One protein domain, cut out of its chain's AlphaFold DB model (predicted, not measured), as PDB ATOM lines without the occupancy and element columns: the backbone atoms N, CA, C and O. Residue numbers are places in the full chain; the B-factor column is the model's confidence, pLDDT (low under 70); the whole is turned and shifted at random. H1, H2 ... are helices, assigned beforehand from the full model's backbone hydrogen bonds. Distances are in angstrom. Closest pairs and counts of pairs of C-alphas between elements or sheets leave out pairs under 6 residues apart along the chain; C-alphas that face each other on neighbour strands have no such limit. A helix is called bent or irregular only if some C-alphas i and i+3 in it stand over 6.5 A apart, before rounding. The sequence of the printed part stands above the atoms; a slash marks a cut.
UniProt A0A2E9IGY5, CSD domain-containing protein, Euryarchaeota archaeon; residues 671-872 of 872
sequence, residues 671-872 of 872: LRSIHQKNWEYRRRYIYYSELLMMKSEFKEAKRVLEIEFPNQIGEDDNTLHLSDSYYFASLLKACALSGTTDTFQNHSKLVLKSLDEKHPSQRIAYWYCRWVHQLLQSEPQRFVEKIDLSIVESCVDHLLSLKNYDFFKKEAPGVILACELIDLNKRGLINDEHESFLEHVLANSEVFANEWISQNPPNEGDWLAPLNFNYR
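What this domain is: This is residues 671 to 872 of the 872 residues of the protein "CSD domain-containing protein" of Euryarchaeota archaeon (UniProt A0A2E9IGY5). Six helices, H1, H2, H3, H5, H7 and H9, make a bundle spread as a V, with H1, H2 and H3 in one arm, H9, H10 and H11 in the other, and H5 and H7 between them. From H11 the tail of residues 856 to 872 folds back into the opening, while short H6 lies beyond one end of H5. The printed part has 202 residues with eleven named helices, H1 to H11 in order, and no named strand: all helix. It is compact, with a radius of gyration of the C-alphas of 17.1 A and spans of 48 by 45 by 29 A.

How they stand to each other: H1, residues 678 to 694, and H2, residues 698 to 713, form a hairpin at a shallow tilt of 15 degrees, closest at the C-alphas of Ser 689 and Ala 701, 4.3 A. H2 has a kink of 28 degrees near residue 706 and is only just irregular: C-alphas 706 and 709 are 6.8 A apart. With residues 698 to 705 alone it touches H3, residues 725 to 738, as a hairpin, closest at the C-alphas of Phe 698 and Ser 738, 5.3 A. H3 touches H5, residues 761 to 778, the same way at a shallow 19 degrees, with C-alphas 736 and 771 closest at 4.1 A. H4, residues 744 to 751, forms a hairpin with H5, touching its residues 764 to 768 alone, closest at C-alphas 751 and 764, 6.9 A. H6, residues 781 to 784, is close to H5 but not clearly touching: C-alphas 784 and 776 are 5.9 A apart. H7, residues 789 to 802, touches H5, closest at C-alphas 795 and 765, 4.8 A. H8, residues 806 to 809, and H9, residues 811 to 826, touch only at the corner, closest at C-alphas 808 and 814, 4.0 A. H9 and H5, the hubs, touching four helices each, only just touch each other, with 3 pairs of C-alphas within 8 A; the closest are those of Glu 820 and Tyr 766, 6.6 A. H9 and H10, residues 835 to 843, form a hairpin at 9 degrees, closest at C-alphas 818 and 838, 5.3 A. H11, residues 847 to 855, is close to H10 but not clearly touching, with C-alphas 850 and 842 at 5.9 A. H1 and H9 are apart. Every O i to N i+4 pair is within hydrogen-bond range in H1, H3, H5, H7, H9, H10 and H11, against 10 of 12 in H2 and 2 of 4 in H4; H6 and H8 are too short for one.

Where its parts are: H1 begins at C-alpha 678, (159.331, 83.126, 101.974), and is 24.6 A long; H2 is 22.2 A, H3 19.6 A, H5 25.8 A, H7 20.2 A and H9 22.6 A. H11 ends at C-alpha 855, (160.826, 121.637, 99.606).

The domain as a whole: The C-alphas farthest apart, of Arg 782 and Val 847, are 50.2 A apart. The printed part has no cut and ends at the chain's last residue. The link from H2 to H3 is long. Mean pLDDT of the printed part is 91.6; residues 675, 676 and 679 are under 70.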
ATOM      1  N   LEU A 671     168.905  91.590  95.374       88.94
ATOM      2  CA  LEU A 671     168.356  90.942  96.566       88.94
ATOM      3  C   LEU A 671     167.359  89.842  96.187       88.94
ATOM      4  O   LEU A 671     167.506  88.715  96.658       88.94
ATOM      5  N   ARG A 672     166.413  90.111  95.282       89.12
ATOM      6  CA  ARG A 672     165.464  89.106  94.771       89.12
ATOM      7  C   ARG A 672     166.138  87.901  94.107       89.12
ATOM      8  O   ARG A 672     165.571  86.817  94.122       89.12
ATOM      9  N   SER A 673     167.327  88.069  93.521       85.12
ATOM     10  CA  SER A 673     168.069  86.959  92.896       85.12
ATOM     11  C   SER A 673     168.712  85.991  93.902       85.12
ATOM     12  O   SER A 673     169.172  84.915  93.519       85.12
ATOM     13  N   ILE A 674     168.765  86.362  95.186       84.00
ATOM     14  CA  ILE A 674     169.396  85.579  96.251       84.00
ATOM     15  C   ILE A 674     168.331  84.761  96.982       84.00
ATOM     16  O   ILE A 674     167.297  85.296  97.378       84.00
ATOM     17  N   HIS A 675     168.620  83.481  97.236       69.44
ATOM     18  CA  HIS A 675     167.736  82.611  98.008       69.44
ATOM     19  C   HIS A 675     167.476  83.171  99.417       69.44
ATOM     20  O   HIS A 675     168.404  83.486 100.169       69.44
ATOM     21  N   GLN A 676     166.199  83.300  99.758       69.69
ATOM     22  CA  GLN A 676     165.685  83.942 100.965       69.69
ATOM     23  C   GLN A 676     164.504  83.135 101.528       69.69
ATOM     24  O   GLN A 676     163.917  82.310 100.824       69.69
ATOM     25  N   LYS A 677     164.152  83.355 102.799       71.50
ATOM     26  CA  LYS A 677     162.931  82.773 103.387       71.50
ATOM     27  C   LYS A 677     161.687  83.377 102.702       71.50
ATOM     28  O   LYS A 677     161.727  84.521 102.255       71.50
ATOM     29  N   ASN A 678     160.553  82.664 102.668       73.94
ATOM     30  CA  ASN A 678     159.331  83.126 101.974       73.94
ATOM     31  C   ASN A 678     158.868  84.536 102.398       73.94
ATOM     32  O   ASN A 678     158.415  85.321 101.567       73.94
ATOM     33  N   TRP A 679     158.992  84.883 103.682       69.50
ATOM     34  CA  TRP A 679     158.607  86.204 104.193       69.50
ATOM     35  C   TRP A 679     159.577  87.318 103.767       69.50
ATOM     36  O   TRP A 679     159.148  88.439 103.498       69.50
ATOM     37  N   GLU A 680     160.874  87.019 103.659       76.31
ATOM     38  CA  GLU A 680     161.876  87.959 103.150       76.31
ATOM     39  C   GLU A 680     161.609  88.239 101.669       76.31
ATOM     40  O   GLU A 680     161.554  89.401 101.264       76.31
ATOM     41  N   TYR A 681     161.319  87.188 100.889       83.56
ATOM     42  CA  TYR A 681     160.877  87.323  99.502       83.56
ATOM     43  C   TYR A 681     159.642  88.210  99.386       83.56
ATOM     44  O   TYR A 681     159.654  89.141  98.586       83.56
ATOM     45  N   ARG A 682     158.613  87.999 100.219       89.44
ATOM     46  CA  ARG A 682     157.409  88.844 100.211       89.44
ATOM     47  C   ARG A 682     157.760  90.325 100.303       89.44
ATOM     48  O   ARG A 682     157.285  91.119  99.495       89.44
ATOM     49  N   ARG A 683     158.626  90.691 101.252       88.56
ATOM     50  CA  ARG A 683     159.059  92.080 101.451       88.56
ATOM     51  C   ARG A 683     159.790  92.637 100.227       88.56
ATOM     52  O   ARG A 683     159.518  93.768  99.835       88.56
ATOM     53  N   ARG A 684     160.659  91.845  99.589       91.44
ATOM     54  CA  ARG A 684     161.358  92.249  98.354       91.44
ATOM     55  C   ARG A 684     160.412  92.427  97.173       91.44
ATOM     56  O   ARG A 684     160.553  93.378  96.413       91.44
ATOM     57  N   TYR A 685     159.414  91.560  97.039       93.69
ATOM     58  CA  TYR A 685     158.399  91.682  95.995       93.69
ATOM     59  C   TYR A 685     157.470  92.883  96.223       93.69
ATOM     60  O   TYR A 685     157.139  93.568  95.260       93.69
ATOM     61  N   ILE A 686     157.133  93.205  97.478       94.75
ATOM     62  CA  ILE A 686     156.439  94.454  97.829       94.75
ATOM     63  C   ILE A 686     157.257  95.667  97.375       94.75
ATOM     64  O   ILE A 686     156.737  96.516  96.653       94.75
ATOM     65  N   TYR A 687     158.537  95.736  97.754       94.38
ATOM     66  CA  TYR A 687     159.395  96.867  97.395       94.38
ATOM     67  C   TYR A 687     159.603  96.992  95.891       94.38
ATOM     68  O   TYR A 687     159.474  98.082  95.342       94.38
ATOM     69  N   TYR A 688     159.826  95.880  95.200       95.12
ATOM     70  CA  TYR A 688     159.926  95.884  93.749       95.12
ATOM     71  C   TYR A 688     158.632  96.377  93.078       95.12
ATOM     72  O   TYR A 688     158.689  97.222  92.187       95.12
ATOM     73  N   SER A 689     157.459  95.925  93.530       96.00
ATOM     74  CA  SER A 689     156.179  96.415  93.006       96.00
ATOM     75  C   SER A 689     155.955  97.903  93.281       96.00
ATOM     76  O   SER A 689     155.461  98.610  92.407       96.00
ATOM     77  N   GLU A 690     156.345  98.412  94.448       96.00
ATOM     78  CA  GLU A 690     156.296  99.849  94.752       96.00
ATOM     79  C   GLU A 690     157.232 100.658  93.828       96.00
ATOM     80  O   GLU A 690     156.828 101.708  93.321       96.00
ATOM     81  N   LEU A 691     158.425 100.137  93.499       94.56
ATOM     82  CA  LEU A 691     159.352 100.767  92.544       94.56
ATOM     83  C   LEU A 691     158.763 100.791  91.127       94.56
ATOM     84  O   LEU A 691     158.897 101.791  90.421       94.56
ATOM     85  N   LEU A 692     158.075  99.724  90.711       94.69
ATOM     86  CA  LEU A 692     157.358  99.677  89.433       94.69
ATOM     87  C   LEU A 692     156.206 100.687  89.383       94.69
ATOM     88  O   LEU A 692     155.996 101.337  88.357       94.69
ATOM     89  N   MET A 693     155.474 100.867  90.485       95.00
ATOM     90  CA  MET A 693     154.418 101.882  90.554       95.00
ATOM     91  C   MET A 693     154.977 103.299  90.422       95.00
ATOM     92  O   MET A 693     154.342 104.127  89.772       95.00
ATOM     93  N   MET A 694     156.183 103.574  90.931       90.62
ATOM     94  CA  MET A 694     156.858 104.860  90.690       90.62
ATOM     95  C   MET A 694     157.172 105.095  89.203       90.62
ATOM     96  O   MET A 694     157.105 106.230  88.740       90.62
ATOM     97  N   LYS A 695     157.410 104.034  88.417       90.19
ATOM     98  CA  LYS A 695     157.552 104.116  86.949       90.19
ATOM     99  C   LYS A 695     156.226 104.213  86.191       90.19
ATOM    100  O   LYS A 695     156.214 104.159  84.963       90.19
ATOM    101  N   SER A 696     155.099 104.293  86.895       93.50
ATOM    102  CA  SER A 696     153.763 104.160  86.307       93.50
ATOM    103  C   SER A 696     153.476 102.792  85.659       93.50
ATOM    104  O   SER A 696     152.553 102.657  84.854       93.50
ATOM    105  N   GLU A 697     154.212 101.737  86.031       96.00
ATOM    106  CA  GLU A 697     154.004 100.362  85.548       96.00
ATOM    107  C   GLU A 697     152.981  99.602  86.427       96.00
ATOM    108  O   GLU A 697     153.225  98.501  86.918       96.00
ATOM    109  N   PHE A 698     151.796 100.188  86.647       95.69
ATOM    110  CA  PHE A 698     150.825  99.722  87.659       95.69
ATOM    111  C   PHE A 698     150.313  98.290  87.445       95.69
ATOM    112  O   PHE A 698     150.164  97.523  88.396       95.69
ATOM    113  N   LYS A 699     150.043  97.912  86.189       95.06
ATOM    114  CA  LYS A 699     149.567  96.557  85.851       95.06
ATOM    115  C   LYS A 699     150.640  95.503  86.101       95.06
ATOM    116  O   LYS A 699     150.318  94.402  86.537       95.06
ATOM    117  N   GLU A 700     151.894  95.856  85.846       96.88
ATOM    118  CA  GLU A 700     153.027  94.973  86.090       96.88
ATOM    119  C   GLU A 700     153.278  94.825  87.593       96.88
ATOM    120  O   GLU A 700     153.391  93.705  88.081       96.88
ATOM    121  N   ALA A 701     153.214  95.921  88.356       96.75
ATOM    122  CA  ALA A 701     153.291  95.880  89.817       96.75
ATOM    123  C   ALA A 701     152.228  94.955  90.442       96.75
ATOM    124  O   ALA A 701     152.546  94.171  91.342       96.75
ATOM    125  N   LYS A 702     150.985  95.000  89.934       95.88
ATOM    126  CA  LYS A 702     149.897  94.085  90.326       95.88
ATOM    127  C   LYS A 702     150.229  92.633  89.965       95.88
ATOM    128  O   LYS A 702     150.148  91.769  90.834       95.88
ATOM    129  N   ARG A 703     150.652  92.368  88.719       95.75
ATOM    130  CA  ARG A 703     151.042  91.027  88.235       95.75
ATOM    131  C   ARG A 703     152.149  90.413  89.093       95.75
ATOM    132  O   ARG A 703     152.098  89.227  89.411       95.75
ATOM    133  N   VAL A 704     153.138  91.218  89.470       95.88
ATOM    134  CA  VAL A 704     154.251  90.793  90.321       95.88
ATOM    135  C   VAL A 704     153.746  90.293  91.676       95.88
ATOM    136  O   VAL A 704     154.189  89.241  92.134       95.88
ATOM    137  N   LEU A 705     152.800  91.002  92.299       95.69
ATOM    138  CA  LEU A 705     152.230  90.587  93.581       95.69
ATOM    139  C   LEU A 705     151.316  89.370  93.415       95.69
ATOM    140  O   LEU A 705     151.510  88.385  94.118       95.69
ATOM    141  N   GLU A 706     150.344  89.419  92.504       94.12
ATOM    142  CA  GLU A 706     149.300  88.388  92.378       94.12
ATOM    143  C   GLU A 706     149.803  87.067  91.784       94.12
ATOM    144  O   GLU A 706     149.218  86.026  92.063       94.12
ATOM    145  N   ILE A 707     150.852  87.102  90.954       93.81
ATOM    146  CA  ILE A 707     151.274  85.949  90.144       93.81
ATOM    147  C   ILE A 707     152.749  85.619  90.359       93.81
ATOM    148  O   ILE A 707     153.086  84.477  90.652       93.81
ATOM    149  N   GLU A 708     153.653  86.584  90.175       94.19
ATOM    150  CA  GLU A 708     155.091  86.278  90.182       94.19
ATOM    151  C   GLU A 708     155.586  85.847  91.564       94.19
ATOM    152  O   GLU A 708     156.312  84.862  91.666       94.19
ATOM    153  N   PHE A 709     155.168  86.550  92.618       93.06
ATOM    154  CA  PHE A 709     155.562  86.228  93.984       93.06
ATOM    155  C   PHE A 709     155.051  84.850  94.452       93.06
ATOM    156  O   PHE A 709     155.901  84.052  94.851       93.06
ATOM    157  N   PRO A 710     153.744  84.514  94.363       92.12
ATOM    158  CA  PRO A 710     153.252  83.176  94.701       92.12
ATOM    159  C   PRO A 710     153.983  82.066  93.946       92.12
ATOM    160  O   PRO A 710     154.519  81.147  94.564       92.12
ATOM    161  N   ASN A 711     154.140  82.215  92.624       91.19
ATOM    162  CA  ASN A 711     154.858  81.238  91.804       91.19
ATOM    163  C   ASN A 711     156.311  81.050  92.262       91.19
ATOM    164  O   ASN A 711     156.815  79.927  92.274       91.19
ATOM    165  N   GLN A 712     156.985  82.135  92.657       88.81
ATOM    166  CA  GLN A 712     158.372  82.091  93.122       88.81
ATOM    167  C   GLN A 712     158.535  81.279  94.415       88.81
ATOM    168  O   GLN A 712     159.593  80.683  94.629       88.81
ATOM    169  N   ILE A 713     157.510  81.237  95.269       89.19
ATOM    170  CA  ILE A 713     157.522  80.474  96.525       89.19
ATOM    171  C   ILE A 713     156.749  79.144  96.439       89.19
ATOM    172  O   ILE A 713     156.637  78.445  97.445       89.19
ATOM    173  N   GLY A 714     156.261  78.774  95.250       88.25
ATOM    174  CA  GLY A 714     155.540  77.523  95.004       88.25
ATOM    175  C   GLY A 714     154.072  77.523  95.449       88.25
ATOM    176  O   GLY A 714     153.542  76.454  95.741       88.25
ATOM    177  N   GLU A 715     153.435  78.693  95.521       90.19
ATOM    178  CA  GLU A 715     152.007  78.865  95.815       90.19
ATOM    179  C   GLU A 715     151.205  79.162  94.531       90.19
ATOM    180  O   GLU A 715     151.711  79.802  93.608       90.19
ATOM    181  N   ASP A 716     149.951  78.697  94.476       87.12
ATOM    182  CA  ASP A 716     149.083  78.818  93.290       87.12
ATOM    183  C   ASP A 716     148.522  80.240  93.093       87.12
ATOM    184  O   ASP A 716     148.246  80.660  91.967       87.12
ATOM    185  N   ASP A 717     148.316  80.974  94.190       88.50
ATOM    186  CA  ASP A 717     147.795  82.340  94.209       88.50
ATOM    187  C   ASP A 717     148.288  83.108  95.446       88.50
ATOM    188  O   ASP A 717     149.033  82.587  96.274       88.50
ATOM    189  N   ASN A 718     147.884  84.370  95.587       91.06
ATOM    190  CA  ASN A 718     148.306  85.218  96.700       91.06
ATOM    191  C   ASN A 718     147.383  85.187  97.932       91.06
ATOM    192  O   ASN A 718     147.563  86.004  98.842       91.06
ATOM    193  N   THR A 719     146.403  84.282  97.998       89.44
ATOM    194  CA  THR A 719     145.362  84.276  99.039       89.44
ATOM    195  C   THR A 719     145.956  84.200 100.446       89.44
ATOM    196  O   THR A 719     145.500  84.907 101.347       89.44
ATOM    197  N   LEU A 720     147.015  83.404 100.637       86.38
ATOM    198  CA  LEU A 720     147.702  83.236 101.927       86.38
ATOM    199  C   LEU A 720     148.469  84.486 102.386       86.38
ATOM    200  O   LEU A 720     148.930  84.548 103.528       86.38
ATOM    201  N   HIS A 721     148.614  85.488 101.521       89.12
ATOM    202  CA  HIS A 721     149.374  86.708 101.792       89.12
ATOM    203  C   HIS A 721     148.494  87.939 101.983       89.12
ATOM    204  O   HIS A 721     148.979  88.954 102.474       89.12
ATOM    205  N   LEU A 722     147.200  87.855 101.671       90.25
ATOM    206  CA  LEU A 722     146.263  88.969 101.849       90.25
ATOM    207  C   LEU A 722     146.022  89.336 103.325       90.25
ATOM    208  O   LEU A 722     145.482  90.398 103.612       90.25
ATOM    209  N   SER A 723     146.424  88.476 104.265       85.44
ATOM    210  CA  SER A 723     146.406  88.762 105.704       85.44
ATOM    211  C   SER A 723     147.559  89.666 106.165       85.44
ATOM    212  O   SER A 723     147.530  90.171 107.286       85.44
ATOM    213  N   ASP A 724     148.574  89.875 105.323       89.25
ATOM    214  CA  ASP A 724     149.699  90.766 105.585       89.25
ATOM    215  C   ASP A 724     149.348  92.198 105.163       89.25
ATOM    216  O   ASP A 724     149.121  92.478 103.985       89.25
ATOM    217  N   SER A 725     149.301  93.119 106.127       90.50
ATOM    218  CA  SER A 725     148.839  94.491 105.892       90.50
ATOM    219  C   SER A 725     149.719  95.274 104.912       90.50
ATOM    220  O   SER A 725     149.195  96.083 104.149       90.50
ATOM    221  N   TYR A 726     151.037  95.036 104.880       91.75
ATOM    222  CA  TYR A 726     151.938  95.721 103.942       91.75
ATOM    223  C   TYR A 726     151.761  95.195 102.522       91.75
ATOM    224  O   TYR A 726     151.699  95.979 101.570       91.75
ATOM    225  N   TYR A 727     151.632  93.874 102.387       94.69
ATOM    226  CA  TYR A 727     151.323  93.241 101.112       94.69
ATOM    227  C   TYR A 727     149.973  93.730 100.574       94.69
ATOM    228  O   TYR A 727     149.879  94.173  99.428       94.69
ATOM    229  N   PHE A 728     148.940  93.725 101.422       96.31
ATOM    230  CA  PHE A 728     147.592  94.115 101.030       96.31
ATOM    231  C   PHE A 728     147.479  95.610 100.702       96.31
ATOM    232  O   PHE A 728     146.869  95.953  99.693       96.31
ATOM    233  N   ALA A 729     148.126  96.498 101.467       96.94
ATOM    234  CA  ALA A 729     148.190  97.928 101.148       96.94
ATOM    235  C   ALA A 729     148.830  98.185  99.772       96.94
ATOM    236  O   ALA A 729     148.288  98.936  98.960       96.94
ATOM    237  N   SER A 730     149.950  97.515  99.487       97.12
ATOM    238  CA  SER A 730     150.672  97.652  98.212       97.12
ATOM    239  C   SER A 730     149.844  97.125  97.034       97.12
ATOM    240  O   SER A 730     149.807  97.738  95.967       97.12
ATOM    241  N   LEU A 731     149.119  96.022  97.239       96.94
ATOM    242  CA  LEU A 731     148.198  95.471  96.247       96.94
ATOM    243  C   LEU A 731     146.995  96.394  96.001       96.94
ATOM    244  O   LEU A 731     146.624  96.612  94.849       96.94
ATOM    245  N   LEU A 732     146.397  96.968  97.051       97.06
ATOM    246  CA  LEU A 732     145.300  97.934  96.922       97.06
ATOM    247  C   LEU A 732     145.739  99.186  96.159       97.06
ATOM    248  O   LEU A 732     145.005  99.638  95.281       97.06
ATOM    249  N   LYS A 733     146.948  99.693  96.424       97.25
ATOM    250  CA  LYS A 733     147.552 100.786  95.655       97.25
ATOM    251  C   LYS A 733     147.692 100.426  94.176       97.25
ATOM    252  O   LYS A 733     147.243 101.189  93.321       97.25
ATOM    253  N   ALA A 734     148.237  99.249  93.863       96.81
ATOM    254  CA  ALA A 734     148.369  98.786  92.481       96.81
ATOM    255  C   ALA A 734     147.001  98.651  91.784       96.81
ATOM    256  O   ALA A 734     146.846  99.074  90.636       96.81
ATOM    257  N   CYS A 735     145.991  98.120  92.478       95.56
ATOM    258  CA  CYS A 735     144.615  98.011  91.988       95.56
ATOM    259  C   CYS A 735     143.969  99.380  91.733       95.56
ATOM    260  O   CYS A 735     143.379  99.585  90.670       95.56
ATOM    261  N   ALA A 736     144.117 100.320  92.673       95.06
ATOM    262  CA  ALA A 736     143.623 101.684  92.536       95.06
ATOM    263  C   ALA A 736     144.249 102.353  91.307       95.06
ATOM    264  O   ALA A 736     143.540 102.736  90.384       95.06
ATOM    265  N   LEU A 737     145.582 102.393  91.234       94.44
ATOM    266  CA  LEU A 737     146.308 103.071  90.157       94.44
ATOM    267  C   LEU A 737     146.095 102.426  88.778       94.44
ATOM    268  O   LEU A 737     146.094 103.124  87.765       94.44
ATOM    269  N   SER A 738     145.886 101.108  88.715       92.69
ATOM    270  CA  SER A 738     145.611 100.405  87.454       92.69
ATOM    271  C   SER A 738     144.138 100.418  87.027       92.69
ATOM    272  O   SER A 738     143.853 100.080  85.875       92.69
ATOM    273  N   GLY A 739     143.212 100.808  87.914       87.31
ATOM    274  CA  GLY A 739     141.772 100.845  87.641       87.31
ATOM    275  C   GLY A 739     141.142  99.466  87.418       87.31
ATOM    276  O   GLY A 739     140.194  99.340  86.651       87.31
ATOM    277  N   THR A 740     141.687  98.409  88.023       88.12
ATOM    278  CA  THR A 740     141.193  97.036  87.824       88.12
ATOM    279  C   THR A 740     139.888  96.764  88.577       88.12
ATOM    280  O   THR A 740     139.670  97.313  89.652       88.12
ATOM    281  N   THR A 741     139.039  95.875  88.049       90.62
ATOM    282  CA  THR A 741     137.723  95.524  88.634       90.62
ATOM    283  C   THR A 741     137.568  94.046  89.002       90.62
ATOM    284  O   THR A 741     136.618  93.676  89.689       90.62
ATOM    285  N   ASP A 742     138.461  93.186  88.517       86.88
ATOM    286  CA  ASP A 742     138.403  91.721  88.584       86.88
ATOM    287  C   ASP A 742     138.457  91.170  90.016       86.88
ATOM    288  O   ASP A 742     137.726  90.235  90.346       86.88
ATOM    289  N   THR A 743     139.251  91.787  90.890       88.25
ATOM    290  CA  THR A 743     139.445  91.341  92.282       88.25
ATOM    291  C   THR A 743     138.722  92.202  93.323       88.25
ATOM    292  O   THR A 743     138.749  91.888  94.515       88.25
ATOM    293  N   PHE A 744     137.995  93.245  92.894       92.62
ATOM    294  CA  PHE A 744     137.394  94.258  93.775       92.62
ATOM    295  C   PHE A 744     136.518  93.665  94.889       92.62
ATOM    296  O   PHE A 744     136.671  94.003  96.064       92.62
ATOM    297  N   GLN A 745     135.624  92.737  94.541       90.19
ATOM    298  CA  GLN A 745     134.688  92.132  95.496       90.19
ATOM    299  C   GLN A 745     135.376  91.212  96.514       90.19
ATOM    300  O   GLN A 745     134.899  91.069  97.639       90.19
ATOM    301  N   ASN A 746     136.494  90.588  96.137       90.31
ATOM    302  CA  ASN A 746     137.245  89.714  97.036       90.31
ATOM    303  C   ASN A 746     138.062  90.546  98.024       90.31
ATOM    304  O   ASN A 746     137.974  90.319  99.230       90.31
ATOM    305  N   HIS A 747     138.771  91.564  97.531       93.88
ATOM    306  CA  HIS A 747     139.578  92.450  98.369       93.88
ATOM    307  C   HIS A 747     138.717  93.302  99.312       93.88
ATOM    308  O   HIS A 747     139.054  93.427 100.487       93.88
ATOM    309  N   SER A 748     137.556  93.800  98.864       93.06
ATOM    310  CA  SER A 748     136.651  94.614  99.702       93.06
ATOM    311  C   SER A 748     136.245  93.915 101.008       93.06
ATOM    312  O   SER A 748     136.137  94.557 102.048       93.06
ATOM    313  N   LYS A 749     136.081  92.584 100.994       90.69
ATOM    314  CA  LYS A 749     135.695  91.790 102.179       90.69
ATOM    315  C   LYS A 749     136.781  91.716 103.257       90.69
ATOM    316  O   LYS A 749     136.492  91.291 104.378       90.69
ATOM    317  N   LEU A 750     138.020  92.055 102.907       93.69
ATOM    318  CA  LEU A 750     139.174  91.980 103.799       93.69
ATOM    319  C   LEU A 750     139.485  93.329 104.449       93.69
ATOM    320  O   LEU A 750     139.960  93.335 105.576       93.69
ATOM    321  N   VAL A 751     139.129  94.445 103.800       94.25
ATOM    322  CA  VAL A 751     139.463  95.816 104.230       94.25
ATOM    323  C   VAL A 751     139.181  96.037 105.712       94.25
ATOM    324  O   VAL A 751     140.114  96.271 106.469       94.25
ATOM    325  N   LEU A 752     137.931  95.866 106.155       88.69
ATOM    326  CA  LEU A 752     137.549  96.132 107.549       88.69
ATOM    327  C   LEU A 752     138.236  95.209 108.566       88.69
ATOM    328  O   LEU A 752     138.370  95.576 109.728       88.69
ATOM    329  N   LYS A 753     138.661  94.010 108.150       86.50
ATOM    330  CA  LYS A 753     139.397  93.077 109.019       86.50
ATOM    331  C   LYS A 753     140.865  93.467 109.172       86.50
ATOM    332  O   LYS A 753     141.499  93.023 110.122       86.50
ATOM    333  N   SER A 754     141.379  94.268 108.243       87.69
ATOM    334  CA  SER A 754     142.768  94.714 108.198       87.69
ATOM    335  C   SER A 754     142.975  96.112 108.786       87.69
ATOM    336  O   SER A 754     144.112  96.578 108.782       87.69
ATOM    337  N   LEU A 755     141.917  96.781 109.270       89.56
ATOM    338  CA  LEU A 755     142.028  98.108 109.881       89.56
ATOM    339  C   LEU A 755     142.387  98.022 111.374       89.56
ATOM    340  O   LEU A 755     141.694  97.362 112.154       89.56
ATOM    341  N   ASP A 756     143.439  98.735 111.771       84.56
ATOM    342  CA  ASP A 756     143.887  98.934 113.151       84.56
ATOM    343  C   ASP A 756     144.557 100.312 113.344       84.56
ATOM    344  O   ASP A 756     144.628 101.128 112.433       84.56
ATOM    345  N   GLU A 757     145.029 100.613 114.552       81.12
ATOM    346  CA  GLU A 757     145.633 101.912 114.891       81.12
ATOM    347  C   GLU A 757     147.102 102.088 114.454       81.12
ATOM    348  O   GLU A 757     147.762 103.025 114.905       81.12
ATOM    349  N   LYS A 758     147.648 101.197 113.614       81.12
ATOM    350  CA  LYS A 758     149.067 101.188 113.225       81.12
ATOM    351  C   LYS A 758     149.264 101.336 111.720       81.12
ATOM    352  O   LYS A 758     148.399 101.039 110.904       81.12
ATOM    353  N   HIS A 759     150.464 101.755 111.325       84.50
ATOM    354  CA  HIS A 759     150.873 101.675 109.924       84.50
ATOM    355  C   HIS A 759     151.051 100.202 109.495       84.50
ATOM    356  O   HIS A 759     151.686  99.443 110.233       84.50
ATOM    357  N   PRO A 760     150.528  99.773 108.324       91.50
ATOM    358  CA  PRO A 760     150.004 100.575 107.212       91.50
ATOM    359  C   PRO A 760     148.464 100.598 107.095       91.50
ATOM    360  O   PRO A 760     147.950 100.700 105.981       91.50
ATOM    361  N   SER A 761     147.711 100.494 108.196       92.56
ATOM    362  CA  SER A 761     146.237 100.507 108.179       92.56
ATOM    363  C   SER A 761     145.656 101.737 107.469       92.56
ATOM    364  O   SER A 761     144.731 101.613 106.661       92.56
ATOM    365  N   GLN A 762     146.261 102.916 107.669       95.44
ATOM    366  CA  GLN A 762     145.862 104.132 106.960       95.44
ATOM    367  C   GLN A 762     145.998 103.973 105.443       95.44
ATOM    368  O   GLN A 762     145.086 104.334 104.709       95.44
ATOM    369  N   ARG A 763     147.066 103.311 104.970       95.88
ATOM    370  CA  ARG A 763     147.282 103.085 103.535       95.88
ATOM    371  C   ARG A 763     146.216 102.160 102.960       95.88
ATOM    372  O   ARG A 763     145.755 102.390 101.848       95.88
ATOM    373  N   ILE A 764     145.804 101.133 103.707       97.56
ATOM    374  CA  ILE A 764     144.712 100.230 103.305       97.56
ATOM    375  C   ILE A 764     143.416 101.028 103.132       97.56
ATOM    376  O   ILE A 764     142.785 100.949 102.077       97.56
ATOM    377  N   ALA A 765     143.042 101.820 104.142       97.88
ATOM    378  CA  ALA A 765     141.835 102.640 104.112       97.88
ATOM    379  C   ALA A 765     141.877 103.685 102.982       97.88
ATOM    380  O   ALA A 765     140.940 103.781 102.188       97.88
ATOM    381  N   TYR A 766     142.983 104.420 102.864       98.19
ATOM    382  CA  TYR A 766     143.179 105.456 101.856       98.19
ATOM    383  C   TYR A 766     143.135 104.897 100.431       98.19
ATOM    384  O   TYR A 766     142.338 105.362  99.610       98.19
ATOM    385  N   TRP A 767     143.926 103.859 100.133       97.56
ATOM    386  CA  TRP A 767     143.961 103.278  98.791       97.56
ATOM    387  C   TRP A 767     142.649 102.586  98.420       97.56
ATOM    388  O   TRP A 767     142.261 102.630  97.251       97.56
ATOM    389  N   TYR A 768     141.911 102.036  99.389       97.75
ATOM    390  CA  TYR A 768     140.553 101.552  99.149       97.75
ATOM    391  C   TYR A 768     139.589 102.690  98.776       97.75
ATOM    392  O   TYR A 768     138.914 102.602  97.747       97.75
ATOM    393  N   CYS A 769     139.569 103.786  99.545       97.31
ATOM    394  CA  CYS A 769     138.763 104.974  99.234       97.31
ATOM    395  C   CYS A 769     139.095 105.535  97.844       97.31
ATOM    396  O   CYS A 769     138.194 105.832  97.054       97.31
ATOM    397  N   ARG A 770     140.388 105.619  97.510       96.25
ATOM    398  CA  ARG A 770     140.880 106.046  96.194       96.25
ATOM    399  C   ARG A 770     140.424 105.122  95.071       96.25
ATOM    400  O   ARG A 770     139.983 105.620  94.034       96.25
ATOM    401  N   TRP A 771     140.503 103.807  95.274       96.19
ATOM    402  CA  TRP A 771     140.055 102.824  94.292       96.19
ATOM    403  C   TRP A 771     138.557 102.964  94.028       96.19
ATOM    404  O   TRP A 771     138.153 103.098  92.875       96.19
ATOM    405  N   VAL A 772     137.738 103.030  95.084       95.62
ATOM    406  CA  VAL A 772     136.286 103.214  94.950       95.62
ATOM    407  C   VAL A 772     135.961 104.515  94.226       95.62
ATOM    408  O   VAL A 772     135.200 104.491  93.263       95.62
ATOM    409  N   HIS A 773     136.566 105.634  94.626       94.81
ATOM    410  CA  HIS A 773     136.348 106.928  93.977       94.81
ATOM    411  C   HIS A 773     136.656 106.889  92.475       94.81
ATOM    412  O   HIS A 773     135.892 107.424  91.675       94.81
ATOM    413  N   GLN A 774     137.743 106.226  92.076       93.19
ATOM    414  CA  GLN A 774     138.072 106.048  90.665       93.19
ATOM    415  C   GLN A 774     137.030 105.192  89.935       93.19
ATOM    416  O   GLN A 774     136.568 105.587  88.867       93.19
ATOM    417  N   LEU A 775     136.609 104.068  90.523       93.69
ATOM    418  CA  LEU A 775     135.597 103.192  89.924       93.69
ATOM    419  C   LEU A 775     134.233 103.884  89.791       93.69
ATOM    420  O   LEU A 775     133.553 103.687  88.790       93.69
ATOM    421  N   LEU A 776     133.848 104.740  90.744       92.06
ATOM    422  CA  LEU A 776     132.625 105.551  90.652       92.06
ATOM    423  C   LEU A 776     132.630 106.497  89.442       92.06
ATOM    424  O   LEU A 776     131.563 106.864  88.952       92.06
ATOM    425  N   GLN A 777     133.812 106.889  88.965       91.06
ATOM    426  CA  GLN A 777     133.974 107.773  87.811       91.06
ATOM    427  C   GLN A 777     134.149 107.009  86.492       91.06
ATOM    428  O   GLN A 777     133.749 107.518  85.445       91.06
ATOM    429  N   SER A 778     134.758 105.819  86.521       92.00
ATOM    430  CA  SER A 778     135.139 105.078  85.311       92.00
ATOM    431  C   SER A 778     134.195 103.937  84.933       92.00
ATOM    432  O   SER A 778     134.124 103.583  83.755       92.00
ATOM    433  N   GLU A 779     133.484 103.344  85.893       93.25
ATOM    434  CA  GLU A 779     132.690 102.132  85.674       93.25
ATOM    435  C   GLU A 779     131.210 102.416  85.374       93.25
ATOM    436  O   GLU A 779     130.641 103.417  85.816       93.25
ATOM    437  N   PRO A 780     130.521 101.520  84.643       91.44
ATOM    438  CA  PRO A 780     129.098 101.675  84.372       91.44
ATOM    439  C   PRO A 780     128.257 101.530  85.649       91.44
ATOM    440  O   PRO A 780     128.573 100.730  86.529       91.44
ATOM    441  N   GLN A 781     127.097 102.197  85.682       92.38
ATOM    442  CA  GLN A 781     126.168 102.232  86.826       92.38
ATOM    443  C   GLN A 781     125.881 100.853  87.457       92.38
ATOM    444  O   GLN A 781     125.875 100.707  88.674       92.38
ATOM    445  N   ARG A 782     125.737  99.805  86.635       90.69
ATOM    446  CA  ARG A 782     125.514  98.412  87.082       90.69
ATOM    447  C   ARG A 782     126.615  97.841  87.989       90.69
ATOM    448  O   ARG A 782     126.394  96.844  88.673       90.69
ATOM    449  N   PHE A 783     127.836  98.363  87.877       90.56
ATOM    450  CA  PHE A 783     128.966  97.982  88.719       90.56
ATOM    451  C   PHE A 783     128.991  98.853  89.971       90.56
ATOM    452  O   PHE A 783     129.131  98.317  91.063       90.56
ATOM    453  N   VAL A 784     128.769 100.161  89.810       90.06
ATOM    454  CA  VAL A 784     128.655 101.129  90.913       90.06
ATOM    455  C   VAL A 784     127.620 100.685  91.948       90.06
ATOM    456  O   VAL A 784     127.896 100.708  93.141       90.06
ATOM    457  N   GLU A 785     126.473 100.165  91.509       89.00
ATOM    458  CA  GLU A 785     125.426  99.617  92.388       89.00
ATOM    459  C   GLU A 785     125.873  98.411  93.239       89.00
ATOM    460  O   GLU A 785     125.184  98.042  94.188       89.00
ATOM    461  N   LYS A 786     127.012  97.783  92.919       88.50
ATOM    462  CA  LYS A 786     127.599  96.664  93.679       88.50
ATOM    463  C   LYS A 786     128.683  97.105  94.664       88.50
ATOM    464  O   LYS A 786     129.260  96.250  95.338       88.50
ATOM    465  N   ILE A 787     129.017  98.393  94.698       90.88
ATOM    466  CA  ILE A 787     130.000  98.941  95.626       90.88
ATOM    467  C   ILE A 787     129.307  99.192  96.965       90.88
ATOM    468  O   ILE A 787     128.322  99.923  97.040       90.88
ATOM    469  N   ASP A 788     129.838  98.595  98.028       88.00
ATOM    470  CA  ASP A 788     129.365  98.840  99.385       88.00
ATOM    471  C   ASP A 788     129.994 100.126  99.941       88.00
ATOM    472  O   ASP A 788     131.116 100.132 100.450       88.00
ATOM    473  N   LEU A 789     129.259 101.235  99.833       89.44
ATOM    474  CA  LEU A 789     129.708 102.542 100.315       89.44
ATOM    475  C   LEU A 789     129.868 102.601 101.844       89.44
ATOM    476  O   LEU A 789     130.608 103.453 102.330       89.44
ATOM    477  N   SER A 790     129.270 101.676 102.607       86.38
ATOM    478  CA  SER A 790     129.453 101.642 104.066       86.38
ATOM    479  C   SER A 790     130.889 101.281 104.473       86.38
ATOM    480  O   SER A 790     131.372 101.706 105.527       86.38
ATOM    481  N   ILE A 791     131.611 100.551 103.612       91.50
ATOM    482  CA  ILE A 791     133.036 100.256 103.812       91.50
ATOM    483  C   ILE A 791     133.863 101.532 103.624       91.50
ATOM    484  O   ILE A 791     134.793 101.766 104.392       91.50
ATOM    485  N   VAL A 792     133.506 102.382 102.654       93.25
ATOM    486  CA  VAL A 792     134.168 103.679 102.426       93.25
ATOM    487  C   VAL A 792     133.957 104.602 103.619       93.25
ATOM    488  O   VAL A 792     134.930 105.152 104.126       93.25
ATOM    489  N   GLU A 793     132.720 104.714 104.114       86.44
ATOM    490  CA  GLU A 793     132.413 105.478 105.333       86.44
ATOM    491  C   GLU A 793     133.256 104.983 106.515       86.44
ATOM    492  O   GLU A 793     133.906 105.777 107.188       86.44
ATOM    493  N   SER A 794     133.344 103.664 106.701       89.06
ATOM    494  CA  SER A 794     134.163 103.064 107.763       89.06
ATOM    495  C   SER A 794     135.662 103.348 107.595       89.06
ATOM    496  O   SER A 794     136.355 103.565 108.585       89.06
ATOM    497  N   CYS A 795     136.178 103.362 106.362       95.06
ATOM    498  CA  CYS A 795     137.574 103.704 106.072       95.06
ATOM    499  C   CYS A 795     137.864 105.186 106.340       95.06
ATOM    500  O   CYS A 795     138.901 105.515 106.909       95.06
ATOM    501  N   VAL A 796     136.944 106.075 105.967       93.75
ATOM    502  CA  VAL A 796     137.033 107.514 106.248       93.75
ATOM    503  C   VAL A 796     137.004 107.775 107.752       93.75
ATOM    504  O   VAL A 796     137.895 108.450 108.270       93.75
ATOM    505  N   ASP A 797     136.034 107.198 108.463       89.50
ATOM    506  CA  ASP A 797     135.932 107.303 109.920       89.50
ATOM    507  C   ASP A 797     137.205 106.780 110.593       89.50
ATOM    508  O   ASP A 797     137.710 107.383 111.543       89.50
ATOM    509  N   HIS A 798     137.763 105.689 110.063       93.88
ATOM    510  CA  HIS A 798     139.022 105.140 110.533       93.88
ATOM    511  C   HIS A 798     140.177 106.137 110.355       93.88
ATOM    512  O   HIS A 798     140.811 106.482 111.350       93.88
ATOM    513  N   LEU A 799     140.400 106.669 109.148       96.25
ATOM    514  CA  LEU A 799     141.450 107.665 108.875       96.25
ATOM    515  C   LEU A 799     141.321 108.905 109.772       96.25
ATOM    516  O   LEU A 799     142.304 109.368 110.349       96.25
ATOM    517  N   LEU A 800     140.101 109.415 109.954       92.69
ATOM    518  CA  LEU A 800     139.840 110.548 110.844       92.69
ATOM    519  C   LEU A 800     140.133 110.210 112.311       92.69
ATOM    520  O   LEU A 800     140.645 111.060 113.045       92.69
ATOM    521  N   SER A 801     139.848 108.977 112.741       90.50
ATOM    522  CA  SER A 801     140.134 108.526 114.106       90.50
ATOM    523  C   SER A 801     141.636 108.454 114.401       90.50
ATOM    524  O   SER A 801     142.037 108.744 115.532       90.50
ATOM    525  N   LEU A 802     142.468 108.164 113.388       92.06
ATOM    526  CA  LEU A 802     143.924 108.044 113.527       92.06
ATOM    527  C   LEU A 802     144.594 109.349 113.983       92.06
ATOM    528  O   LEU A 802     145.593 109.300 114.695       92.06
ATOM    529  N   LYS A 803     143.991 110.514 113.704       93.31
ATOM    530  CA  LYS A 803     144.466 111.829 114.185       93.31
ATOM    531  C   LYS A 803     144.578 111.923 115.709       93.31
ATOM    532  O   LYS A 803     145.308 112.766 116.232       93.31
ATOM    533  N   ASN A 804     143.832 111.093 116.436       86.25
ATOM    534  CA  ASN A 804     143.827 111.106 117.895       86.25
ATOM    535  C   ASN A 804     145.029 110.362 118.499       86.25
ATOM    536  O   ASN A 804     145.331 110.571 119.675       86.25
ATOM    537  N   TYR A 805     145.749 109.570 117.703       82.62
ATOM    538  CA  TYR A 805     146.880 108.759 118.142       82.62
ATOM    539  C   TYR A 805     148.204 109.501 117.972       82.62
ATOM    540  O   TYR A 805     148.490 110.044 116.910       82.62
ATOM    541  N   ASP A 806     149.049 109.479 119.002       81.75
ATOM    542  CA  ASP A 806     150.312 110.232 119.014       81.75
ATOM    543  C   ASP A 806     151.302 109.796 117.925       81.75
ATOM    544  O   ASP A 806     152.100 110.612 117.464       81.75
ATOM    545  N   PHE A 807     151.218 108.542 117.467       83.88
ATOM    546  CA  PHE A 807     151.996 108.036 116.334       83.88
ATOM    547  C   PHE A 807     151.758 108.848 115.050       83.88
ATOM    548  O   PHE A 807     152.701 109.113 114.314       83.88
ATOM    549  N   PHE A 808     150.521 109.298 114.813       91.06
ATOM    550  CA  PHE A 808     150.118 110.047 113.619       91.06
ATOM    551  C   PHE A 808     150.151 111.572 113.808       91.06
ATOM    552  O   PHE A 808     149.695 112.306 112.938       91.06
ATOM    553  N   LYS A 809     150.675 112.083 114.929       91.25
ATOM    554  CA  LYS A 809     150.748 113.532 115.201       91.25
ATOM    555  C   LYS A 809     152.115 114.146 114.905       91.25
ATOM    556  O   LYS A 809     152.344 115.284 115.287       91.25
ATOM    557  N   LYS A 810     153.032 113.403 114.287       90.69
ATOM    558  CA  LYS A 810     154.412 113.830 114.019       90.69
ATOM    559  C   LYS A 810     155.063 112.942 112.960       90.69
ATOM    560  O   LYS A 810     154.586 111.835 112.699       90.69
ATOM    561  N   GLU A 811     156.181 113.419 112.431       91.44
ATOM    562  CA  GLU A 811     157.085 112.720 111.517       91.44
ATOM    563  C   GLU A 811     156.383 112.138 110.273       91.44
ATOM    564  O   GLU A 811     155.272 112.547 109.921       91.44
ATOM    565  N   ALA A 812     157.021 111.187 109.582       92.50
ATOM    566  CA  ALA A 812     156.475 110.553 108.383       92.50
ATOM    567  C   ALA A 812     155.049 110.003 108.551       92.50
ATOM    568  O   ALA A 812     154.223 110.308 107.693       92.50
ATOM    569  N   PRO A 813     154.679 109.270 109.623       92.31
ATOM    570  CA  PRO A 813     153.316 108.757 109.753       92.31
ATOM    571  C   PRO A 813     152.253 109.859 109.783       92.31
ATOM    572  O   PRO A 813     151.214 109.721 109.133       92.31
ATOM    573  N   GLY A 814     152.513 110.957 110.502       94.25
ATOM    574  CA  GLY A 814     151.598 112.094 110.554       94.25
ATOM    575  C   GLY A 814     151.521 112.853 109.234       94.25
ATOM    576  O   GLY A 814     150.425 113.210 108.806       94.25
ATOM    577  N   VAL A 815     152.657 113.040 108.554       96.19
ATOM    578  CA  VAL A 815     152.699 113.666 107.223       96.19
ATOM    579  C   VAL A 815     151.914 112.827 106.213       96.19
ATOM    580  O   VAL A 815     151.104 113.385 105.476       96.19
ATOM    581  N   ILE A 816     152.105 111.501 106.202       96.25
ATOM    582  CA  ILE A 816     151.371 110.577 105.324       96.25
ATOM    583  C   ILE A 816     149.867 110.752 105.534       96.25
ATOM    584  O   ILE A 816     149.158 111.084 104.586       96.25
ATOM    585  N   LEU A 817     149.393 110.616 106.779       97.00
ATOM    586  CA  LEU A 817     147.967 110.734 107.087       97.00
ATOM    587  C   LEU A 817     147.412 112.117 106.717       97.00
ATOM    588  O   LEU A 817     146.311 112.218 106.182       97.00
ATOM    589  N   ALA A 818     148.157 113.189 106.991       97.12
ATOM    590  CA  ALA A 818     147.720 114.541 106.667       97.12
ATOM    591  C   ALA A 818     147.568 114.748 105.152       97.12
ATOM    592  O   ALA A 818     146.538 115.256 104.713       97.12
ATOM    593  N   CYS A 819     148.537 114.303 104.351       97.62
ATOM    594  CA  CYS A 819     148.473 114.377 102.890       97.62
ATOM    595  C   CYS A 819     147.348 113.503 102.308       97.62
ATOM    596  O   CYS A 819     146.632 113.952 101.414       97.62
ATOM    597  N   GLU A 820     147.147 112.290 102.835       97.69
ATOM    598  CA  GLU A 820     146.031 111.410 102.456       97.69
ATOM    599  C   GLU A 820     144.677 112.086 102.729       97.69
ATOM    600  O   GLU A 820     143.805 112.117 101.859       97.69
ATOM    601  N   LEU A 821     144.507 112.683 103.912       97.56
ATOM    602  CA  LEU A 821     143.298 113.418 104.282       97.56
ATOM    603  C   LEU A 821     143.086 114.661 103.403       97.56
ATOM    604  O   LEU A 821     141.968 114.898 102.947       97.56
ATOM    605  N   ILE A 822     144.137 115.431 103.108       96.94
ATOM    606  CA  ILE A 822     144.050 116.573 102.185       96.94
ATOM    607  C   ILE A 822     143.608 116.095 100.794       96.94
ATOM    608  O   ILE A 822     142.647 116.634 100.248       96.94
ATOM    609  N   ASP A 823     144.222 115.047 100.233       96.81
ATOM    610  CA  ASP A 823     143.828 114.509  98.922       96.81
ATOM    611  C   ASP A 823     142.360 114.034  98.911       96.81
ATOM    612  O   ASP A 823     141.618 114.353  97.977       96.81
ATOM    613  N   LEU A 824     141.898 113.342  99.961       96.38
ATOM    614  CA  LEU A 824     140.496 112.921 100.080       96.38
ATOM    615  C   LEU A 824     139.531 114.115 100.188       96.38
ATOM    616  O   LEU A 824     138.450 114.070  99.588       96.38
ATOM    617  N   ASN A 825     139.909 115.185 100.899       95.88
ATOM    618  CA  ASN A 825     139.120 116.418 100.984       95.88
ATOM    619  C   ASN A 825     138.979 117.066  99.602       95.88
ATOM    620  O   ASN A 825     137.865 117.338  99.152       95.88
ATOM    621  N   LYS A 826     140.090 117.231  98.877       94.44
ATOM    622  CA  LYS A 826     140.090 117.868  97.549       94.44
ATOM    623  C   LYS A 826     139.379 117.030  96.482       94.44
ATOM    624  O   LYS A 826     138.946 117.571  95.466       94.44
ATOM    625  N   ARG A 827     139.196 115.728  96.721       92.19
ATOM    626  CA  ARG A 827     138.349 114.832  95.909       92.19
ATOM    627  C   ARG A 827     136.869 114.842  96.303       92.19
ATOM    628  O   ARG A 827     136.068 114.210  95.620       92.19
ATOM    629  N   GLY A 828     136.492 115.532  97.379       92.44
ATOM    630  CA  GLY A 828     135.113 115.590  97.872       92.44
ATOM    631  C   GLY A 828     134.645 114.318  98.586       92.44
ATOM    632  O   GLY A 828     133.443 114.077  98.669       92.44
ATOM    633  N   LEU A 829     135.574 113.492  99.083       90.19
ATOM    634  CA  LEU A 829     135.254 112.292  99.868       90.19
ATOM    635  C   LEU A 829     135.087 112.600 101.361       90.19
ATOM    636  O   LEU A 829     134.423 111.845 102.068       90.19
ATOM    637  N   ILE A 830     135.662 113.710 101.828       92.69
ATOM    638  CA  ILE A 830     135.503 114.230 103.189       92.69
ATOM    639  C   ILE A 830     135.303 115.747 103.152       92.69
ATOM    640  O   ILE A 830     135.791 116.419 102.246       92.69
ATOM    641  N   ASN A 831     134.572 116.285 104.129       85.94
ATOM    642  CA  ASN A 831     134.137 117.687 104.111       85.94
ATOM    643  C   ASN A 831     135.135 118.655 104.760       85.94
ATOM    644  O   ASN A 831     135.161 119.827 104.396       85.94
ATOM    645  N   ASP A 832     135.921 118.182 105.724       86.62
ATOM    646  CA  ASP A 832     136.763 119.044 106.549       86.62
ATOM    647  C   ASP A 832     138.123 119.291 105.887       86.62
ATOM    648  O   ASP A 832     138.736 118.377 105.334       86.62
ATOM    649  N   GLU A 833     138.602 120.532 105.970       87.00
ATOM    650  CA  GLU A 833     139.979 120.889 105.621       87.00
ATOM    651  C   GLU A 833     140.951 120.331 106.674       87.00
ATOM    652  O   GLU A 833     140.642 120.239 107.872       87.00
ATOM    653  N   HIS A 834     142.132 119.910 106.229       91.75
ATOM    654  CA  HIS A 834     143.095 119.177 107.062       91.75
ATOM    655  C   HIS A 834     144.525 119.720 106.973       91.75
ATOM    656  O   HIS A 834     145.439 119.171 107.585       91.75
ATOM    657  N   GLU A 835     144.707 120.863 106.325       93.75
ATOM    658  CA  GLU A 835     145.941 121.641 106.295       93.75
ATOM    659  C   GLU A 835     146.386 122.023 107.720       93.75
ATOM    660  O   GLU A 835     147.549 121.845 108.075       93.75
ATOM    661  N   SER A 836     145.447 122.396 108.599       93.62
ATOM    662  CA  SER A 836     145.749 122.679 110.012       93.62
ATOM    663  C   SER A 836     146.243 121.448 110.785       93.62
ATOM    664  O   SER A 836     146.919 121.574 111.807       93.62
ATOM    665  N   PHE A 837     145.882 120.238 110.341       95.81
ATOM    666  CA  PHE A 837     146.415 119.008 110.922       95.81
ATOM    667  C   PHE A 837     147.859 118.773 110.467       95.81
ATOM    668  O   PHE A 837     148.680 118.418 111.305       95.81
ATOM    669  N   LEU A 838     148.198 119.053 109.203       96.50
ATOM    670  CA  LEU A 838     149.589 119.028 108.735       96.50
ATOM    671  C   LEU A 838     150.460 120.037 109.499       96.50
ATOM    672  O   LEU A 838     151.552 119.687 109.940       96.50
ATOM    673  N   GLU A 839     149.969 121.258 109.725       95.88
ATOM    674  CA  GLU A 839     150.666 122.263 110.543       95.88
ATOM    675  C   GLU A 839     150.916 121.761 111.972       95.88
ATOM    676  O   GLU A 839     152.017 121.900 112.506       95.88
ATOM    677  N   HIS A 840     149.908 121.131 112.583       95.75
ATOM    678  CA  HIS A 840     150.055 120.515 113.897       95.75
ATOM    679  C   HIS A 840     151.092 119.386 113.891       95.75
ATOM    680  O   HIS A 840     151.898 119.307 114.815       95.75
ATOM    681  N   VAL A 841     151.091 118.535 112.861       95.50
ATOM    682  CA  VAL A 841     152.083 117.465 112.698       95.50
ATOM    683  C   VAL A 841     153.486 118.056 112.639       95.50
ATOM    684  O   VAL A 841     154.340 117.674 113.430       95.50
ATOM    685  N   LEU A 842     153.713 119.035 111.763       95.69
ATOM    686  CA  LEU A 842     155.011 119.684 111.578       95.69
ATOM    687  C   LEU A 842     155.527 120.376 112.844       95.69
ATOM    688  O   LEU A 842     156.712 120.267 113.158       95.69
ATOM    689  N   ALA A 843     154.636 121.002 113.617       93.50
ATOM    690  CA  ALA A 843     154.976 121.606 114.906       93.50
ATOM    691  C   ALA A 843     155.432 120.585 115.968       93.50
ATOM    692  O   ALA A 843     156.065 120.969 116.952       93.50
ATOM    693  N   ASN A 844     155.101 119.303 115.790       90.75
ATOM    694  CA  ASN A 844     155.487 118.206 116.680       90.75
ATOM    695  C   ASN A 844     156.575 117.289 116.088       90.75
ATOM    696  O   ASN A 844     156.966 116.327 116.756       90.75
ATOM    697  N   SER A 845     157.044 117.572 114.871       91.69
ATOM    698  CA  SER A 845     158.102 116.827 114.183       91.69
ATOM    699  C   SER A 845     159.477 117.463 114.385       91.69
ATOM    700  O   SER A 845     159.591 118.648 114.707       91.69
ATOM    701  N   GLU A 846     160.526 116.688 114.127       89.94
ATOM    702  CA  GLU A 846     161.891 117.202 114.030       89.94
ATOM    703  C   GLU A 846     162.072 118.163 112.831       89.94
ATOM    704  O   GLU A 846     161.237 118.277 111.922       89.94
ATOM    705  N   VAL A 847     163.192 118.892 112.832       91.38
ATOM    706  CA  VAL A 847     163.495 119.926 111.823       91.38
ATOM    707  C   VAL A 847     163.554 119.346 110.405       91.38
ATOM    708  O   VAL A 847     163.074 119.985 109.471       91.38
ATOM    709  N   PHE A 848     164.051 118.120 110.241       92.56
ATOM    710  CA  PHE A 848     164.188 117.467 108.935       92.56
ATOM    711  C   PHE A 848     162.847 117.285 108.211       92.56
ATOM    712  O   PHE A 848     162.739 117.596 107.026       92.56
ATOM    713  N   ALA A 849     161.789 116.893 108.929       92.19
ATOM    714  CA  ALA A 849     160.450 116.806 108.357       92.19
ATOM    715  C   ALA A 849     159.960 118.184 107.880       92.19
ATOM    716  O   ALA A 849     159.407 118.308 106.790       92.19
ATOM    717  N   ASN A 850     160.205 119.241 108.660       92.75
ATOM    718  CA  ASN A 850     159.833 120.608 108.288       92.75
ATOM    719  C   ASN A 850     160.560 121.077 107.015       92.75
ATOM    720  O   ASN A 850     159.936 121.658 106.121       92.75
ATOM    721  N   GLU A 851     161.860 120.802 106.912       94.94
ATOM    722  CA  GLU A 851     162.664 121.118 105.728       94.94
ATOM    723  C   GLU A 851     162.182 120.341 104.496       94.94
ATOM    724  O   GLU A 851     161.983 120.940 103.435       94.94
ATOM    725  N   TRP A 852     161.907 119.041 104.649       95.62
ATOM    726  CA  TRP A 852     161.417 118.182 103.571       95.62
ATOM    727  C   TRP A 852     160.075 118.657 103.004       95.62
ATOM    728  O   TRP A 852     159.938 118.811 101.787       95.62
ATOM    729  N   ILE A 853     159.094 118.940 103.871       95.31
ATOM    730  CA  ILE A 853     157.768 119.412 103.437       95.31
ATOM    731  C   ILE A 853     157.842 120.807 102.818       95.31
ATOM    732  O   ILE A 853     157.120 121.086 101.864       95.31
ATOM    733  N   SER A 854     158.744 121.667 103.294       94.19
ATOM    734  CA  SER A 854     158.951 122.989 102.691       94.19
ATOM    735  C   SER A 854     159.482 122.901 101.255       94.19
ATOM    736  O   SER A 854     159.152 123.749 100.425       94.19
ATOM    737  N   GLN A 855     160.290 121.882 100.950       94.56
ATOM    738  CA  GLN A 855     160.826 121.637  99.606       94.56
ATOM    739  C   GLN A 855     159.838 120.892  98.698       94.56
ATOM    740  O   GLN A 855     159.849 121.102  97.486       94.56
ATOM    741  N   ASN A 856     158.965 120.065  99.276       94.62
ATOM    742  CA  ASN A 856     158.021 119.213  98.550       94.62
ATOM    743  C   ASN A 856     156.570 119.417  99.034       94.62
ATOM    744  O   ASN A 856     155.944 118.452  99.465       94.62
ATOM    745  N   PRO A 857     156.003 120.637  99.012       94.88
ATOM    746  CA  PRO A 857     154.711 120.900  99.642       94.88
ATOM    747  C   PRO A 857     153.556 120.207  98.903       94.88
ATOM    748  O   PRO A 857     153.550 120.191  97.664       94.88
ATOM    749  N   PRO A 858     152.530 119.701  99.620       94.38
ATOM    750  CA  PRO A 858     151.311 119.231  98.974       94.38
ATOM    751  C   PRO A 858     150.640 120.412  98.261       94.38
ATOM    752  O   PRO A 858     150.499 121.498  98.825       94.38
ATOM    753  N   ASN A 859     150.261 120.225  96.998       94.00
ATOM    754  CA  ASN A 859     149.742 121.309  96.162       94.00
ATOM    755  C   ASN A 859     148.706 120.804  95.148       94.00
ATOM    756  O   ASN A 859     148.522 119.601  94.986       94.00
ATOM    757  N   GLU A 860     148.056 121.727  94.433       90.00
ATOM    758  CA  GLU A 860     146.997 121.405  93.460       90.00
ATOM    759  C   GLU A 860     147.426 120.416  92.367       90.00
ATOM    760  O   GLU A 860     146.583 119.692  91.836       90.00
ATOM    761  N   GLY A 861     148.719 120.370  92.030       89.31
ATOM    762  CA  GLY A 861     149.262 119.422  91.059       89.31
ATOM    763  C   GLY A 861     149.435 118.010  91.619       89.31
ATOM    764  O   GLY A 861     149.268 117.041  90.880       89.31
ATOM    765  N   ASP A 862     149.751 117.886  92.909       92.31
ATOM    766  CA  ASP A 862     149.913 116.610  93.604       92.31
ATOM    767  C   ASP A 862     149.817 116.802  95.129       92.31
ATOM    768  O   ASP A 862     150.765 117.230  95.792       92.31
ATOM    769  N   TRP A 863     148.669 116.459  95.716       94.75
ATOM    770  CA  TRP A 863     148.458 116.530  97.169       94.75
ATOM    771  C   TRP A 863     149.281 115.497  97.953       94.75
ATOM    772  O   TRP A 863     149.390 115.601  99.171       94.75
ATOM    773  N   LEU A 864     149.888 114.528  97.261       95.31
ATOM    774  CA  LEU A 864     150.822 113.558  97.831       95.31
ATOM    775  C   LEU A 864     152.279 113.880  97.471       95.31
ATOM    776  O   LEU A 864     153.133 113.028  97.687       95.31
ATOM    777  N   ALA A 865     152.579 115.070  96.929       93.06
ATOM    778  CA  ALA A 865     153.933 115.459  96.514       93.06
ATOM    779  C   ALA A 865     155.046 115.180  97.548       93.06
ATOM    780  O   ALA A 865     156.116 114.743  97.127       93.06
ATOM    781  N   PRO A 866     154.837 115.357  98.872       93.50
ATOM    782  CA  PRO A 866     155.886 115.048  99.842       93.50
ATOM    783  C   PRO A 866     156.150 113.549 100.050       93.50
ATOM    784  O   PRO A 866     157.078 113.190 100.779       93.50
ATOM    785  N   LEU A 867     155.323 112.675  99.473       94.44
ATOM    786  CA  LEU A 867     155.340 111.233  99.688       94.44
ATOM    787  C   LEU A 867     155.842 110.509  98.434       94.44
ATOM    788  O   LEU A 867     155.262 110.618  97.351       94.44
ATOM    789  N   ASN A 868     156.871 109.682  98.601       92.12
ATOM    790  CA  ASN A 868     157.401 108.807  97.555       92.12
ATOM    791  C   ASN A 868     157.268 107.335  97.947       92.12
ATOM    792  O   ASN A 868     157.059 106.997  99.113       92.12
ATOM    793  N   PHE A 869     157.424 106.447  96.964       91.69
ATOM    794  CA  PHE A 869     157.508 105.005  97.190       91.69
ATOM    795  C   PHE A 869     156.365 104.476  98.079       91.69
ATOM    796  O   PHE A 869     155.198 104.753  97.801       91.69
ATOM    797  N   ASN A 870     156.675 103.743  99.150       83.69
ATOM    798  CA  ASN A 870     155.702 103.174 100.078       83.69
ATOM    799  C   ASN A 870     155.170 104.176 101.125       83.69
ATOM    800  O   ASN A 870     154.310 103.795 101.918       83.69
ATOM    801  N   TYR A 871     155.638 105.428 101.145       87.31
ATOM    802  CA  TYR A 871     154.950 106.505 101.870       87.31
ATOM    803  C   TYR A 871     153.758 107.030 101.078       87.31
ATOM    804  O   TYR A 871     152.824 107.553 101.676       87.31
ATOM    805  N   ARG A 872     153.770 106.854  99.752       85.06
ATOM    806  CA  ARG A 872     152.702 107.295  98.857       85.06
ATOM    807  C   ARG A 872     151.517 106.341  98.806       85.06
ATOM    808  O   ARG A 872     151.712 105.091  98.760       85.06
TER     809      ARG A 872